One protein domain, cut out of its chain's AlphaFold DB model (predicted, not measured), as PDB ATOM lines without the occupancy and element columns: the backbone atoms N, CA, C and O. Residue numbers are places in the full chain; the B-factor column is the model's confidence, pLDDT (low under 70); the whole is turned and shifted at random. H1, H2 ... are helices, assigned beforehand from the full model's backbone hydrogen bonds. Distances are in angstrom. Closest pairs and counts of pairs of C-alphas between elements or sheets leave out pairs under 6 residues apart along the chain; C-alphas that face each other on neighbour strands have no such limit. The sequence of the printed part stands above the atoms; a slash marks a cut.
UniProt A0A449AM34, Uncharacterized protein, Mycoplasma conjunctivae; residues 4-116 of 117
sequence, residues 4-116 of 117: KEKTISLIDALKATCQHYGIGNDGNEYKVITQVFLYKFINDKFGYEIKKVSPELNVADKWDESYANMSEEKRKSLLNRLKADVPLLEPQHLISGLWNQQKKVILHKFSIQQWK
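What this domain is: This is residues 4 to 116 of the 117 residues of an uncharacterized protein of Mycoplasma conjunctivae (UniProt A0A449AM34). The long helix H2 is a post: H1 meets its first end as a V, the short helices H3, H4 and H5 cluster as a head round its other end, and residues 102 to 116 stick out as an arm, mostly H6. The printed part has 113 residues, six named helices, H1 to H6 in order, and no named strand: all helix. It is loose, with radius of gyration of the C-alphas 17.6 A and spans 50 by 44 by 25 A.

How they stand to each other: H1, residues 4 to 20, touches H2, residues 27 to 53, at a steep tilt of 45 degrees, opposite ways; their closest C-alphas, Cys 18 and Glu 29, are 6.2 A apart. H2 touches H3, residues 55 to 59, only at the corner, closest C-alphas Lys 51 and Asn 58, 4.6 A. H3 likewise touches H4, residues 63 to 68, only at the corner, closest C-alphas Leu 57 and Trp 63, 4.9 A. H5, residues 72 to 79, only just touches H2, with 3 pairs of C-alphas within 8 A, the closest Val 53 and Leu 78, 7.0 A. H6, residues 95 to 114, is close but not clearly touching H2, closest C-alphas Asn 43 and Ile 95, 7.2 A. Every O i to N i+4 pair is within hydrogen-bond range in H1, H3, H4, H5 and H6; in H2, 21 of 23.

Where its parts are: H1 begins at C-alpha 4 (-8.009, 43.259, 97.446). H2 is 40.0 A long, and H6, 29.7 A, ends at C-alpha 114 (-10.888, 0.601, 120.354).

The domain as a whole: The printed part has no cut. The link H5 to H6 is long, 15 residues. Residues 103 to 116 have pLDDT under 70.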
ATOM      1  N   LYS A   4      -8.265  43.995  98.690       90.94
ATOM      2  CA  LYS A   4      -8.009  43.259  97.446       90.94
ATOM      3  C   LYS A   4      -6.873  42.252  97.626       90.94
ATOM      4  O   LYS A   4      -7.030  41.093  97.263       90.94
ATOM      5  N   GLU A   5      -5.764  42.674  98.223       94.38
ATOM      6  CA  GLU A   5      -4.617  41.814  98.515       94.38
ATOM      7  C   GLU A   5      -5.004  40.664  99.453       94.38
ATOM      8  O   GLU A   5      -4.655  39.518  99.181       94.38
ATOM      9  N   LYS A   6      -5.775  40.934 100.516       88.81
ATOM     10  CA  LYS A   6      -6.257  39.884 101.432       88.81
ATOM     11  C   LYS A   6      -7.139  38.857 100.719       88.81
ATOM     12  O   LYS A   6      -6.987  37.661 100.954       88.81
ATOM     13  N   THR A   7      -8.030  39.308  99.838       87.50
ATOM     14  CA  THR A   7      -8.890  38.417  99.047       87.50
ATOM     15  C   THR A   7      -8.075  37.561  98.080       87.50
ATOM     16  O   THR A   7      -8.313  36.359  97.998       87.50
ATOM     17  N   ILE A   8      -7.088  38.143  97.388       90.69
ATOM     18  CA  ILE A   8      -6.189  37.392  96.496       90.69
ATOM     19  C   ILE A   8      -5.401  36.348  97.295       90.69
ATOM     20  O   ILE A   8      -5.397  35.180  96.927       90.69
ATOM     21  N   SER A   9      -4.838  36.731  98.443       92.19
ATOM     22  CA  SER A   9      -4.093  35.813  99.307       92.19
ATOM     23  C   SER A   9      -4.947  34.647  99.820       92.19
ATOM     24  O   SER A   9      -4.457  33.521  99.887       92.19
ATOM     25  N   LEU A  10      -6.227  34.881 100.130       88.50
ATOM     26  CA  LEU A  10      -7.167  33.813 100.480       88.50
ATOM     27  C   LEU A  10      -7.395  32.851  99.305       88.50
ATOM     28  O   LEU A  10      -7.384  31.638  99.501       88.50
ATOM     29  N   ILE A  11      -7.590  33.378  98.093       88.88
ATOM     30  CA  ILE A  11      -7.770  32.561  96.885       88.88
ATOM     31  C   ILE A  11      -6.517  31.721  96.617       88.88
ATOM     32  O   ILE A  11      -6.635  30.528  96.348       88.88
ATOM     33  N   ASP A  12      -5.328  32.307  96.737       91.62
ATOM     34  CA  ASP A  12      -4.064  31.602  96.515       91.62
ATOM     35  C   ASP A  12      -3.832  30.501  97.560       91.62
ATOM     36  O   ASP A  12      -3.413  29.398  97.208       91.62
ATOM     37  N   ALA A  13      -4.189  30.743  98.826       91.94
ATOM     38  CA  ALA A  13      -4.151  29.714  99.866       91.94
ATOM     39  C   ALA A  13      -5.107  28.543  99.563       91.94
ATOM     40  O   ALA A  13      -4.757  27.376  99.774       91.94
ATOM     41  N   LEU A  14      -6.300  28.829  99.028       90.75
ATOM     42  CA  LEU A  14      -7.247  27.792  98.609       90.75
ATOM     43  C   LEU A  14      -6.730  26.995  97.404       90.75
ATOM     44  O   LEU A  14      -6.817  25.767  97.423       90.75
ATOM     45  N   LYS A  15      -6.139  27.655  96.398       91.75
ATOM     46  CA  LYS A  15      -5.491  26.986  95.252       91.75
ATOM     47  C   LYS A  15      -4.355  26.070  95.696       91.75
ATOM     48  O   LYS A  15      -4.319  24.903  95.318       91.75
ATOM     49  N   ALA A  16      -3.465  26.567  96.555       93.06
ATOM     50  CA  ALA A  16      -2.364  25.774  97.100       93.06
ATOM     51  C   ALA A  16      -2.877  24.534  97.855       93.06
ATOM     52  O   ALA A  16      -2.341  23.437  97.698       93.06
ATOM     53  N   THR A  17      -3.967  24.681  98.613       90.50
ATOM     54  CA  THR A  17      -4.628  23.557  99.291       90.50
ATOM     55  C   THR A  17      -5.190  22.547  98.283       90.50
ATOM     56  O   THR A  17      -4.963  21.350  98.422       90.50
ATOM     57  N   CYS A  18      -5.872  23.005  97.231       90.38
ATOM     58  CA  CYS A  18      -6.405  22.136  96.175       90.38
ATOM     59  C   CYS A  18      -5.294  21.345  95.463       90.38
ATOM     60  O   CYS A  18      -5.422  20.136  95.262       90.38
ATOM     61  N   GLN A  19      -4.175  22.000  95.145       90.88
ATOM     62  CA  GLN A  19      -2.996  21.347  94.569       90.88
ATOM     63  C   GLN A  19      -2.425  20.276  95.502       90.88
ATOM     64  O   GLN A  19      -2.130  19.171  95.053       90.88
ATOM     65  N   HIS A  20      -2.335  20.566  96.803       91.38
ATOM     66  CA  HIS A  20      -1.828  19.618  97.795       91.38
ATOM     67  C   HIS A  20      -2.670  18.335  97.888       91.38
ATOM     68  O   HIS A  20      -2.122  17.248  98.050       91.38
ATOM     69  N   TYR A  21      -3.993  18.442  97.736       88.38
ATOM     70  CA  TYR A  21      -4.911  17.296  97.749       88.38
ATOM     71  C   TYR A  21      -5.143  16.659  96.366       88.38
ATOM     72  O   TYR A  21      -6.040  15.831  96.220       88.38
ATOM     73  N   GLY A  22      -4.341  17.011  95.355       86.88
ATOM     74  CA  GLY A  22      -4.367  16.366  94.038       86.88
ATOM     75  C   GLY A  22      -5.525  16.786  93.129       86.88
ATOM     76  O   GLY A  22      -5.822  16.081  92.170       86.88
ATOM     77  N   ILE A  23      -6.174  17.920  93.414       88.56
ATOM     78  CA  ILE A  23      -7.292  18.458  92.615       88.56
ATOM     79  C   ILE A  23      -6.963  19.802  91.952       88.56
ATOM     80  O   ILE A  23      -7.865  20.500  91.504       88.56
ATOM     81  N   GLY A  24      -5.691  20.206  91.920       85.38
ATOM     82  CA  GLY A  24      -5.271  21.458  91.283       85.38
ATOM     83  C   GLY A  24      -5.404  21.424  89.757       85.38
ATOM     84  O   GLY A  24      -5.167  20.389  89.141       85.38
ATOM     85  N   ASN A  25      -5.735  22.568  89.151       82.62
ATOM     86  CA  ASN A  25      -5.954  22.745  87.710       82.62
ATOM     87  C   ASN A  25      -7.082  21.874  87.115       82.62
ATOM     88  O   ASN A  25      -7.160  21.710  85.898       82.62
ATOM     89  N   ASP A  26      -7.967  21.334  87.955       87.62
ATOM     90  CA  ASP A  26      -9.150  20.569  87.558       87.62
ATOM     91  C   ASP A  26     -10.419  21.438  87.670       87.62
ATOM     92  O   ASP A  26     -10.497  22.355  88.489       87.62
ATOM     93  N   GLY A  27     -11.467  21.150  86.888       81.00
ATOM     94  CA  GLY A  27     -12.746  21.872  86.992       81.00
ATOM     95  C   GLY A  27     -13.385  21.804  88.392       81.00
ATOM     96  O   GLY A  27     -14.177  22.675  88.764       81.00
ATOM     97  N   ASN A  28     -13.027  20.800  89.193       86.12
ATOM     98  CA  ASN A  28     -13.410  20.673  90.593       86.12
ATOM     99  C   ASN A  28     -12.680  21.671  91.506       86.12
ATOM    100  O   ASN A  28     -13.282  22.082  92.497       86.12
ATOM    101  N   GLU A  29     -11.470  22.138  91.165       89.75
ATOM    102  CA  GLU A  29     -10.770  23.212  91.894       89.75
ATOM    103  C   GLU A  29     -11.633  24.473  91.933       89.75
ATOM    104  O   GLU A  29     -11.941  25.000  93.001       89.75
ATOM    105  N   TYR A  30     -12.096  24.920  90.762       89.56
ATOM    106  CA  TYR A  30     -12.945  26.104  90.654       89.56
ATOM    107  C   TYR A  30     -14.234  25.953  91.470       89.56
ATOM    108  O   TYR A  30     -14.635  26.884  92.175       89.56
ATOM    109  N   LYS A  31     -14.870  24.773  91.413       90.06
ATOM    110  CA  LYS A  31     -16.078  24.485  92.198       90.06
ATOM    111  C   LYS A  31     -15.792  24.584  93.695       90.06
ATOM    112  O   LYS A  31     -16.517  25.288  94.388       90.06
ATOM    113  N   VAL A  32     -14.738  23.935  94.187       88.31
ATOM    114  CA  VAL A  32     -14.370  23.950  95.612       88.31
ATOM    115  C   VAL A  32     -14.059  25.371  96.074       88.31
ATOM    116  O   VAL A  32     -14.657  25.833  97.045       88.31
ATOM    117  N   ILE A  33     -13.196  26.095  95.356       89.31
ATOM    118  CA  ILE A  33     -12.816  27.471  95.704       89.31
ATOM    119  C   ILE A  33     -14.051  28.372  95.758       89.31
ATOM    120  O   ILE A  33     -14.247  29.092  96.736       89.31
ATOM    121  N   THR A  34     -14.911  28.306  94.739       90.88
ATOM    122  CA  THR A  34     -16.116  29.142  94.660       90.88
ATOM    123  C   THR A  34     -17.090  28.826  95.792       90.88
ATOM    124  O   THR A  34     -17.575  29.742  96.451       90.88
ATOM    125  N   GLN A  35     -17.356  27.546  96.064       91.81
ATOM    126  CA  GLN A  35     -18.276  27.139  97.131       91.81
ATOM    127  C   GLN A  35     -17.753  27.540  98.515       91.81
ATOM    128  O   GLN A  35     -18.503  28.103  99.310       91.81
ATOM    129  N   VAL A  36     -16.461  27.330  98.793       91.56
ATOM    130  CA  VAL A  36     -15.839  27.745 100.061       91.56
ATOM    131  C   VAL A  36     -15.888  29.263 100.224       91.56
ATOM    132  O   VAL A  36     -16.241  29.757 101.297       91.56
ATOM    133  N   PHE A  37     -15.588  30.014  99.161       90.44
ATOM    134  CA  PHE A  37     -15.639  31.472  99.189       90.44
ATOM    135  C   PHE A  37     -17.058  31.996  99.444       90.44
ATOM    136  O   PHE A  37     -17.254  32.823 100.334       90.44
ATOM    137  N   LEU A  38     -18.058  31.489  98.715       93.19
ATOM    138  CA  LEU A  38     -19.460  31.868  98.911       93.19
ATOM    139  C   LEU A  38     -19.942  31.528 100.323       93.19
ATOM    140  O   LEU A  38     -20.610  32.339 100.963       93.19
ATOM    141  N   TYR A  39     -19.558  30.363 100.841       94.88
ATOM    142  CA  TYR A  39     -19.922  29.951 102.190       94.88
ATOM    143  C   TYR A  39     -19.294  30.845 103.268       94.88
ATOM    144  O   TYR A  39     -19.970  31.231 104.229       94.88
ATOM    145  N   LYS A  40     -18.027  31.247 103.082       93.00
ATOM    146  CA  LYS A  40     -17.353  32.240 103.931       93.00
ATOM    147  C   LYS A  40     -18.048  33.593 103.869       93.00
ATOM    148  O   LYS A  40     -18.309  34.178 104.914       93.00
ATOM    149  N   PHE A  41     -18.390  34.058 102.671       92.94
ATOM    150  CA  PHE A  41     -19.095  35.321 102.474       92.94
ATOM    151  C   PHE A  41     -20.453  35.339 103.193       92.94
ATOM    152  O   PHE A  41     -20.771  36.303 103.889       92.94
ATOM    153  N   ILE A  42     -21.228  34.257 103.084       96.00
ATOM    154  CA  ILE A  42     -22.509  34.085 103.787       96.00
ATOM    155  C   ILE A  42     -22.313  34.127 105.310       96.00
ATOM    156  O   ILE A  42     -23.031  34.857 105.996       96.00
ATOM    157  N   ASN A  43     -21.323  33.393 105.831       96.06
ATOM    158  CA  ASN A  43     -20.975  33.393 107.256       96.06
ATOM    159  C   ASN A  43     -20.573  34.790 107.749       96.06
ATOM    160  O   ASN A  43     -21.011  35.219 108.815       96.06
ATOM    161  N   ASP A  44     -19.775  35.515 106.967       94.81
ATOM    162  CA  ASP A  44     -19.302  36.852 107.319       94.81
ATOM    163  C   ASP A  44     -20.427  37.883 107.300       94.81
ATOM    164  O   ASP A  44     -20.534  38.680 108.233       94.81
ATOM    165  N   LYS A  45     -21.303  37.840 106.284       96.06
ATOM    166  CA  LYS A  45     -22.498  38.694 106.231       96.06
ATOM    167  C   LYS A  45     -23.381  38.441 107.451       96.06
ATOM    168  O   LYS A  45     -23.772  39.394 108.121       96.06
ATOM    169  N   PHE A  46     -23.662  37.177 107.766       97.81
ATOM    170  CA  PHE A  46     -24.449  36.816 108.944       97.81
ATOM    171  C   PHE A  46     -23.806  37.324 110.239       97.81
ATOM    172  O   PHE A  46     -24.457  38.026 111.010       97.81
ATOM    173  N   GLY A  47     -22.520  37.026 110.452       96.81
ATOM    174  CA  GLY A  47     -21.780  37.445 111.641       96.81
ATOM    175  C   GLY A  47     -21.736  38.966 111.808       96.81
ATOM    176  O   GLY A  47     -21.836  39.473 112.922       96.81
ATOM    177  N   TYR A  48     -21.633  39.715 110.710       96.62
ATOM    178  CA  TYR A  48     -21.689  41.175 110.730       96.62
ATOM    179  C   TYR A  48     -23.081  41.704 111.111       96.62
ATOM    180  O   TYR A  48     -23.190  42.583 111.965       96.62
ATOM    181  N   GLU A  49     -24.151  41.163 110.526       97.81
ATOM    182  CA  GLU A  49     -25.520  41.624 110.788       97.81
ATOM    183  C   GLU A  49     -26.027  41.217 112.180       97.81
ATOM    184  O   GLU A  49     -26.651  42.027 112.869       97.81
ATOM    185  N   ILE A  50     -25.697  40.013 112.663       97.19
ATOM    186  CA  ILE A  50     -26.134  39.559 113.991       97.19
ATOM    187  C   ILE A  50     -25.493  40.362 115.131       97.19
ATOM    188  O   ILE A  50     -26.140  40.633 116.144       97.19
ATOM    189  N   LYS A  51     -24.254  40.831 114.948       97.06
ATOM    190  CA  LYS A  51     -23.576  41.716 115.906       97.06
ATOM    191  C   LYS A  51     -24.236  43.087 116.020       97.06
ATOM    192  O   LYS A  51     -24.234  43.668 117.099       97.06
ATOM    193  N   LYS A  52     -24.870  43.593 114.957       96.62
ATOM    194  CA  LYS A  52     -25.618  44.863 115.022       96.62
ATOM    195  C   LYS A  52     -26.854  44.764 115.908       96.62
ATOM    196  O   LYS A  52     -27.227  45.740 116.549       96.62
ATOM    197  N   VAL A  53     -27.501  43.598 115.935       96.06
ATOM    198  CA  VAL A  53     -28.725  43.377 116.725       96.06
ATOM    199  C   VAL A  53     -28.442  42.804 118.117       96.06
ATOM    200  O   VAL A  53     -29.314  42.858 118.986       96.06
ATOM    201  N   SER A  54     -27.235  42.297 118.372       96.44
ATOM    202  CA  SER A  54     -26.832  41.723 119.659       96.44
ATOM    203  C   SER A  54     -25.573  42.398 120.215       96.44
ATOM    204  O   SER A  54     -24.462  42.033 119.821       96.44
ATOM    205  N   PRO A  55     -25.716  43.334 121.177       94.31
ATOM    206  CA  PRO A  55     -24.576  43.958 121.849       94.31
ATOM    207  C   PRO A  55     -23.630  42.941 122.498       94.31
ATOM    208  O   PRO A  55     -22.418  43.104 122.429       94.31
ATOM    209  N   GLU A  56     -24.179  41.858 123.058       95.12
ATOM    210  CA  GLU A  56     -23.422  40.752 123.657       95.12
ATOM    211  C   GLU A  56     -22.509  40.054 122.641       95.12
ATOM    212  O   GLU A  56     -21.338  39.827 122.926       95.12
ATOM    213  N   LEU A  57     -23.005  39.767 121.432       96.50
ATOM    214  CA  LEU A  57     -22.188  39.152 120.376       96.50
ATOM    215  C   LEU A  57     -21.188  40.132 119.760       96.50
ATOM    216  O   LEU A  57     -20.180  39.708 119.196       96.50
ATOM    217  N   ASN A  58     -21.469  41.433 119.829       96.56
ATOM    218  CA  ASN A  58     -20.587  42.460 119.292       96.56
ATOM    219  C   ASN A  58     -19.310  42.633 120.123       96.56
ATOM    220  O   ASN A  58     -18.256  42.907 119.556       96.56
ATOM    221  N   VAL A  59     -19.408  42.467 121.447       95.88
ATOM    222  CA  VAL A  59     -18.274  42.612 122.379       95.88
ATOM    223  C   VAL A  59     -17.611  41.284 122.749       95.88
ATOM    224  O   VAL A  59     -16.578  41.287 123.407       95.88
ATOM    225  N   ALA A  60     -18.189  40.151 122.347       95.88
ATOM    226  CA  ALA A  60     -17.618  38.839 122.611       95.88
ATOM    227  C   ALA A  60     -16.342  38.598 121.786       95.88
ATOM    228  O   ALA A  60     -16.369  38.692 120.556       95.88
ATOM    229  N   ASP A  61     -15.263  38.174 122.457       93.12
ATOM    230  CA  ASP A  61     -13.998  37.780 121.814       93.12
ATOM    231  C   ASP A  61     -14.213  36.697 120.743       93.12
ATOM    232  O   ASP A  61     -13.640  36.745 119.653       93.12
ATOM    233  N   LYS A  62     -15.092  35.733 121.043       93.94
ATOM    234  CA  LYS A  62     -15.504  34.646 120.149       93.94
ATOM    235  C   LYS A  62     -17.019  34.593 120.018       93.94
ATOM    236  O   LYS A  62     -17.699  33.753 120.607       93.94
ATOM    237  N   TRP A  63     -17.546  35.538 119.249       95.75
ATOM    238  CA  TRP A  63     -18.987  35.699 119.040       95.75
ATOM    239  C   TRP A  63     -19.699  34.417 118.585       95.75
ATOM    240  O   TRP A  63     -20.849  34.198 118.941       95.75
ATOM    241  N   ASP A  64     -19.040  33.573 117.798       94.62
ATOM    242  CA  ASP A  64     -19.589  32.341 117.245       94.62
ATOM    243  C   ASP A  64     -19.739  31.243 118.307       94.62
ATOM    244  O   ASP A  64     -20.758  30.557 118.333       94.62
ATOM    245  N   GLU A  65     -18.783  31.129 119.234       94.00
ATOM    246  CA  GLU A  65     -18.911  30.273 120.421       94.00
ATOM    247  C   GLU A  65     -20.002  30.800 121.365       94.00
ATOM    248  O   GLU A  65     -20.850  30.032 121.823       94.00
ATOM    249  N   SER A  66     -20.036  32.114 121.614       95.50
ATOM    250  CA  SER A  66     -21.099  32.733 122.416       95.50
ATOM    251  C   SER A  66     -22.474  32.483 121.804       95.50
ATOM    252  O   SER A  66     -23.386  32.075 122.514       95.50
ATOM    253  N   TYR A  67     -22.615  32.656 120.488       96.56
ATOM    254  CA  TYR A  67     -23.845  32.375 119.753       96.56
ATOM    255  C   TYR A  67     -24.245  30.900 119.848       96.56
ATOM    256  O   TYR A  67     -25.406  30.601 120.116       96.56
ATOM    257  N   ALA A  68     -23.292  29.976 119.696       93.81
ATOM    258  CA  ALA A  68     -23.547  28.542 119.809       93.81
ATOM    259  C   ALA A  68     -24.042  28.120 121.203       93.81
ATOM    260  O   ALA A  68     -24.866  27.213 121.308       93.81
ATOM    261  N   ASN A  69     -23.572  28.796 122.254       94.25
ATOM    262  CA  ASN A  69     -23.934  28.513 123.643       94.25
ATOM    263  C   ASN A  69     -25.224  29.217 124.104       94.25
ATOM    264  O   ASN A  69     -25.683  28.986 125.224       94.25
ATOM    265  N   MET A  70     -25.830  30.071 123.273       95.12
ATOM    266  CA  MET A  70     -27.118  30.690 123.590       95.12
ATOM    267  C   MET A  70     -28.253  29.664 123.576       95.12
ATOM    268  O   MET A  70     -28.305  28.761 122.731       95.12
ATOM    269  N   SER A  71     -29.233  29.872 124.460       96.62
ATOM    270  CA  SER A  71     -30.486  29.119 124.415       96.62
ATOM    271  C   SER A  71     -31.168  29.283 123.056       96.62
ATOM    272  O   SER A  71     -31.054  30.320 122.395       96.62
ATOM    273  N   GLU A  72     -31.884  28.245 122.632       95.50
ATOM    274  CA  GLU A  72     -32.584  28.234 121.347       95.50
ATOM    275  C   GLU A  72     -33.571  29.403 121.224       95.50
ATOM    276  O   GLU A  72     -33.581  30.098 120.212       95.50
ATOM    277  N   GLU A  73     -34.313  29.701 122.291       96.69
ATOM    278  CA  GLU A  73     -35.258  30.822 122.333       96.69
ATOM    279  C   GLU A  73     -34.571  32.180 122.140       96.69
ATOM    280  O   GLU A  73     -35.036  33.026 121.371       96.69
ATOM    281  N   LYS A  74     -33.408  32.379 122.774       96.31
ATOM    282  CA  LYS A  74     -32.620  33.604 122.602       96.31
ATOM    283  C   LYS A  74     -32.100  33.726 121.169       96.31
ATOM    284  O   LYS A  74     -32.168  34.812 120.595       96.31
ATOM    285  N   ARG A  75     -31.638  32.624 120.565       96.31
ATOM    286  CA  ARG A  75     -31.210  32.603 119.156       96.31
ATOM    287  C   ARG A  75     -32.360  32.928 118.210       96.31
ATOM    288  O   ARG A  75     -32.219  33.848 117.411       96.31
ATOM    289  N   LYS A  76     -33.513  32.265 118.342       96.12
ATOM    290  CA  LYS A  76     -34.711  32.548 117.531       96.12
ATOM    291  C   LYS A  76     -35.125  34.015 117.623       96.12
ATOM    292  O   LYS A  76     -35.394  34.646 116.605       96.12
ATOM    293  N   SER A  77     -35.103  34.586 118.829       96.19
ATOM    294  CA  SER A  77     -35.380  36.010 119.038       96.19
ATOM    295  C   SER A  77     -34.399  36.916 118.281       96.19
ATOM    296  O   SER A  77     -34.825  37.883 117.650       96.19
ATOM    297  N   LEU A  78     -33.098  36.601 118.286       96.06
ATOM    298  CA  LEU A  78     -32.102  37.344 117.506       96.06
ATOM    299  C   LEU A  78     -32.331  37.214 115.998       96.06
ATOM    300  O   LEU A  78     -32.296  38.222 115.297       96.06
ATOM    301  N   LEU A  79     -32.592  35.999 115.513       96.31
ATOM    302  CA  LEU A  79     -32.833  35.731 114.095       96.31
ATOM    303  C   LEU A  79     -34.053  36.498 113.569       96.31
ATOM    304  O   LEU A  79     -33.978  37.096 112.501       96.31
ATOM    305  N   ASN A  80     -35.127  36.584 114.356       96.25
ATOM    306  CA  ASN A  80     -36.332  37.344 114.001       96.25
ATOM    307  C   ASN A  80     -36.104  38.862 113.880       96.25
ATOM    308  O   ASN A  80     -36.939  39.564 113.313       96.25
ATOM    309  N   ARG A  81     -35.002  39.389 114.428       96.00
ATOM    310  CA  ARG A  81     -34.643  40.817 114.363       96.00
ATOM    311  C   ARG A  81     -33.762  41.154 113.160       96.00
ATOM    312  O   ARG A  81     -33.483  42.330 112.928       96.00
ATOM    313  N   LEU A  82     -33.290  40.148 112.424       96.25
ATOM    314  CA  LEU A  82     -32.502  40.345 111.212       96.25
ATOM    315  C   LEU A  82     -33.398  40.757 110.039       96.25
ATOM    316  O   LEU A  82     -34.586  40.447 109.990       96.25
ATOM    317  N   LYS A  83     -32.813  41.465 109.070       95.12
ATOM    318  CA  LYS A  83     -33.503  41.799 107.819       95.12
ATOM    319  C   LYS A  83     -33.711  40.541 106.974       95.12
ATOM    320  O   LYS A  83     -32.904  39.617 107.023       95.12
ATOM    321  N   ALA A  84     -34.745  40.556 106.134       93.69
ATOM    322  CA  ALA A  84     -35.109  39.426 105.278       93.69
ATOM    323  C   ALA A  84     -34.012  39.000 104.278       93.69
ATOM    324  O   ALA A  84     -34.022  37.869 103.807       93.69
ATOM    325  N   ASP A  85     -33.064  39.883 103.949       93.69
ATOM    326  CA  ASP A  85     -31.950  39.597 103.037       93.69
ATOM    327  C   ASP A  85     -30.720  38.985 103.738       93.69
ATOM    328  O   ASP A  85     -29.692  38.729 103.096       93.69
ATOM    329  N   VAL A  86     -30.786  38.785 105.058       96.38
ATOM    330  CA  VAL A  86     -29.710  38.186 105.849       96.38
ATOM    331  C   VAL A  86     -29.952  36.681 105.971       96.38
ATOM    332  O   VAL A  86     -31.026  36.268 106.404       96.38
ATOM    333  N   PRO A  87     -28.967  35.838 105.618       94.44
ATOM    334  CA  PRO A  87     -29.097  34.396 105.783       94.44
ATOM    335  C   PRO A  87     -29.224  34.038 107.268       94.44
ATOM    336  O   PRO A  87     -28.427  34.490 108.085       94.44
ATOM    337  N   LEU A  88     -30.208  33.208 107.617       96.00
ATOM    338  CA  LEU A  88     -30.444  32.762 108.991       96.00
ATOM    339  C   LEU A  88     -29.610  31.504 109.269       96.00
ATOM    340  O   LEU A  88     -29.942  30.412 108.803       96.00
ATOM    341  N   LEU A  89     -28.495  31.656 109.986       96.69
ATOM    342  CA  LEU A  89     -27.575  30.552 110.272       96.69
ATOM    343  C   LEU A  89     -27.726  30.063 111.712       96.69
ATOM    344  O   LEU A  89     -27.565  30.819 112.665       96.69
ATOM    345  N   GLU A  90     -27.966  28.766 111.871       95.69
ATOM    346  CA  GLU A  90     -27.849  28.080 113.155       95.69
ATOM    347  C   GLU A  90     -26.373  27.776 113.470       95.69
ATOM    348  O   GLU A  90     -25.547  27.755 112.553       95.69
ATOM    349  N   PRO A  91     -26.009  27.486 114.731       95.50
ATOM    350  CA  PRO A  91     -24.629  27.194 115.118       95.50
ATOM    351  C   PRO A  91     -23.954  26.099 114.279       95.50
ATOM    352  O   PRO A  91     -22.783  26.225 113.930       95.50
ATOM    353  N   GLN A  92     -24.685  25.047 113.890       93.31
ATOM    354  CA  GLN A  92     -24.165  23.985 113.021       93.31
ATOM    355  C   GLN A  92     -23.883  24.433 111.578       93.31
ATOM    356  O   GLN A  92     -23.149  23.750 110.870       93.31
ATOM    357  N   HIS A  93     -24.458  25.554 111.136       94.88
ATOM    358  CA  HIS A  93     -24.214  26.150 109.821       94.88
ATOM    359  C   HIS A  93     -23.054  27.154 109.840       94.88
ATOM    360  O   HIS A  93     -22.764  27.758 108.807       94.88
ATOM    361  N   LEU A  94     -22.418  27.388 110.990       95.56
ATOM    362  CA  LEU A  94     -21.233  28.232 111.062       95.56
ATOM    363  C   LEU A  94     -19.982  27.436 110.701       95.56
ATOM    364  O   LEU A  94     -19.890  26.242 110.985       95.56
ATOM    365  N   ILE A  95     -18.974  28.109 110.144       93.12
ATOM    366  CA  ILE A  95     -17.670  27.489 109.849       93.12
ATOM    367  C   ILE A  95     -17.057  26.855 111.109       93.12
ATOM    368  O   ILE A  95     -16.532  25.743 111.042       93.12
ATOM    369  N   SER A  96     -17.162  27.510 112.268       91.56
ATOM    370  CA  SER A  96     -16.718  26.940 113.546       91.56
ATOM    371  C   SER A  96     -17.550  25.731 113.971       91.56
ATOM    372  O   SER A  96     -16.995  24.751 114.469       91.56
ATOM    373  N   GLY A  97     -18.857  25.747 113.700       91.25
ATOM    374  CA  GLY A  97     -19.742  24.597 113.866       91.25
ATOM    375  C   GLY A  97     -19.279  23.390 113.050       91.25
ATOM    376  O   GLY A  97     -19.075  22.312 113.613       91.25
ATOM    377  N   LEU A  98     -19.030  23.577 111.750       89.88
ATOM    378  CA  LEU A  98     -18.521  22.524 110.863       89.88
ATOM    379  C   LEU A  98     -17.160  21.986 111.326       89.88
ATOM    380  O   LEU A  98     -16.956  20.772 111.390       89.88
ATOM    381  N   TRP A  99     -16.241  22.878 111.701       88.31
ATOM    382  CA  TRP A  99     -14.918  22.501 112.203       88.31
ATOM    383  C   TRP A  99     -15.001  21.652 113.477       88.31
ATOM    384  O   TRP A  99     -14.329  20.625 113.611       88.31
ATOM    385  N   ASN A 100     -15.870  22.036 114.411       84.56
ATOM    386  CA  ASN A 100     -16.067  21.300 115.657       84.56
ATOM    387  C   ASN A 100     -16.727  19.932 115.417       84.56
ATOM    388  O   ASN A 100     -16.374  18.946 116.069       84.56
ATOM    389  N   GLN A 101     -17.631  19.831 114.439       81.56
ATOM    390  CA  GLN A 101     -18.238  18.559 114.046       81.56
ATOM    391  C   GLN A 101     -17.243  17.605 113.378       81.56
ATOM    392  O   GLN A 101     -17.281  16.404 113.658       81.56
ATOM    393  N   GLN A 102     -16.315  18.119 112.564       74.94
ATOM    394  CA  GLN A 102     -15.262  17.308 111.945       74.94
ATOM    395  C   GLN A 102     -14.464  16.528 113.002       74.94
ATOM    396  O   GLN A 102     -14.221  15.329 112.849       74.94
ATOM    397  N   LYS A 103     -14.138  17.172 114.130       67.44
ATOM    398  CA  LYS A 103     -13.449  16.529 115.262       67.44
ATOM    399  C   LYS A 103     -14.298  15.444 115.930       67.44
ATOM    400  O   LYS A 103     -13.771  14.399 116.306       67.44
ATOM    401  N   LYS A 104     -15.616  15.645 116.039       63.66
ATOM    402  CA  LYS A 104     -16.539  14.675 116.656       63.66
ATOM    403  C   LYS A 104     -16.630  13.372 115.857       63.66
ATOM    404  O   LYS A 104     -16.612  12.293 116.449       63.66
ATOM    405  N   VAL A 105     -16.669  13.461 114.525       59.62
ATOM    406  CA  VAL A 105     -16.665  12.284 113.634       59.62
ATOM    407  C   VAL A 105     -15.366  11.489 113.782       59.62
ATOM    408  O   VAL A 105     -15.398  10.258 113.819       59.62
ATOM    409  N   ILE A 106     -14.228  12.175 113.920       57.34
ATOM    410  CA  ILE A 106     -12.927  11.534 114.148       57.34
ATOM    411  C   ILE A 106     -12.924  10.786 115.491       57.34
ATOM    412  O   ILE A 106     -12.577   9.607 115.521       57.34
ATOM    413  N   LEU A 107     -13.398  11.407 116.578       52.62
ATOM    414  CA  LEU A 107     -13.489  10.757 117.894       52.62
ATOM    415  C   LEU A 107     -14.407   9.522 117.891       52.62
ATOM    416  O   LEU A 107     -14.059   8.498 118.477       52.62
ATOM    417  N   HIS A 108     -15.545   9.576 117.190       52.28
ATOM    418  CA  HIS A 108     -16.431   8.414 117.047       52.28
ATOM    419  C   HIS A 108     -15.753   7.250 116.308       52.28
ATOM    420  O   HIS A 108     -15.892   6.098 116.718       52.28
ATOM    421  N   LYS A 109     -14.961   7.531 115.261       55.59
ATOM    422  CA  LYS A 109     -14.176   6.498 114.560       55.59
ATOM    423  C   LYS A 109     -13.106   5.870 115.457       55.59
ATOM    424  O   LYS A 109     -12.951   4.651 115.430       55.59
ATOM    425  N   PHE A 110     -12.424   6.665 116.285       51.72
ATOM    426  CA  PHE A 110     -11.462   6.151 117.267       51.72
ATOM    427  C   PHE A 110     -12.128   5.258 118.325       51.72
ATOM    428  O   PHE A 110     -11.608   4.185 118.626       51.72
ATOM    429  N   SER A 111     -13.302   5.644 118.837       46.34
ATOM    430  CA  SER A 111     -14.046   4.839 119.817       46.34
ATOM    431  C   SER A 111     -14.462   3.476 119.256       46.34
ATOM    432  O   SER A 111     -14.359   2.473 119.951       46.34
ATOM    433  N   ILE A 112     -14.898   3.404 117.995       57.41
ATOM    434  CA  ILE A 112     -15.312   2.138 117.369       57.41
ATOM    435  C   ILE A 112     -14.108   1.215 117.105       57.41
ATOM    436  O   ILE A 112     -14.236  -0.003 117.195       57.41
ATOM    437  N   GLN A 113     -12.929   1.769 116.801       53.47
ATOM    438  CA  GLN A 113     -11.710   0.975 116.591       53.47
ATOM    439  C   GLN A 113     -11.128   0.403 117.894       53.47
ATOM    440  O   GLN A 113     -10.552  -0.680 117.864       53.47
ATOM    441  N   GLN A 114     -11.307   1.086 119.029       49.66
ATOM    442  CA  GLN A 114     -10.888   0.601 120.354       49.66
ATOM    443  C   GLN A 114     -11.726  -0.598 120.840       49.66
ATOM    444  O   GLN A 114     -11.210  -1.438 121.561       49.66
ATOM    445  N   TRP A 115     -12.984  -0.717 120.398       48.22
ATOM    446  CA  TRP A 115     -13.889  -1.832 120.732       48.22
ATOM    447  C   TRP A 115     -13.767  -3.054 119.802       48.22
ATOM    448  O   TRP A 115     -14.524  -4.013 119.936       48.22
ATOM    449  N   LYS A 116     -12.848  -3.023 118.828       49.91
ATOM    450  CA  LYS A 116     -12.564  -4.139 117.906       49.91
ATOM    451  C   LYS A 116     -11.235  -4.855 118.202       49.91
ATOM    452  O   LYS A 116     -10.748  -5.589 117.344       49.91
TER     453      LYS A 116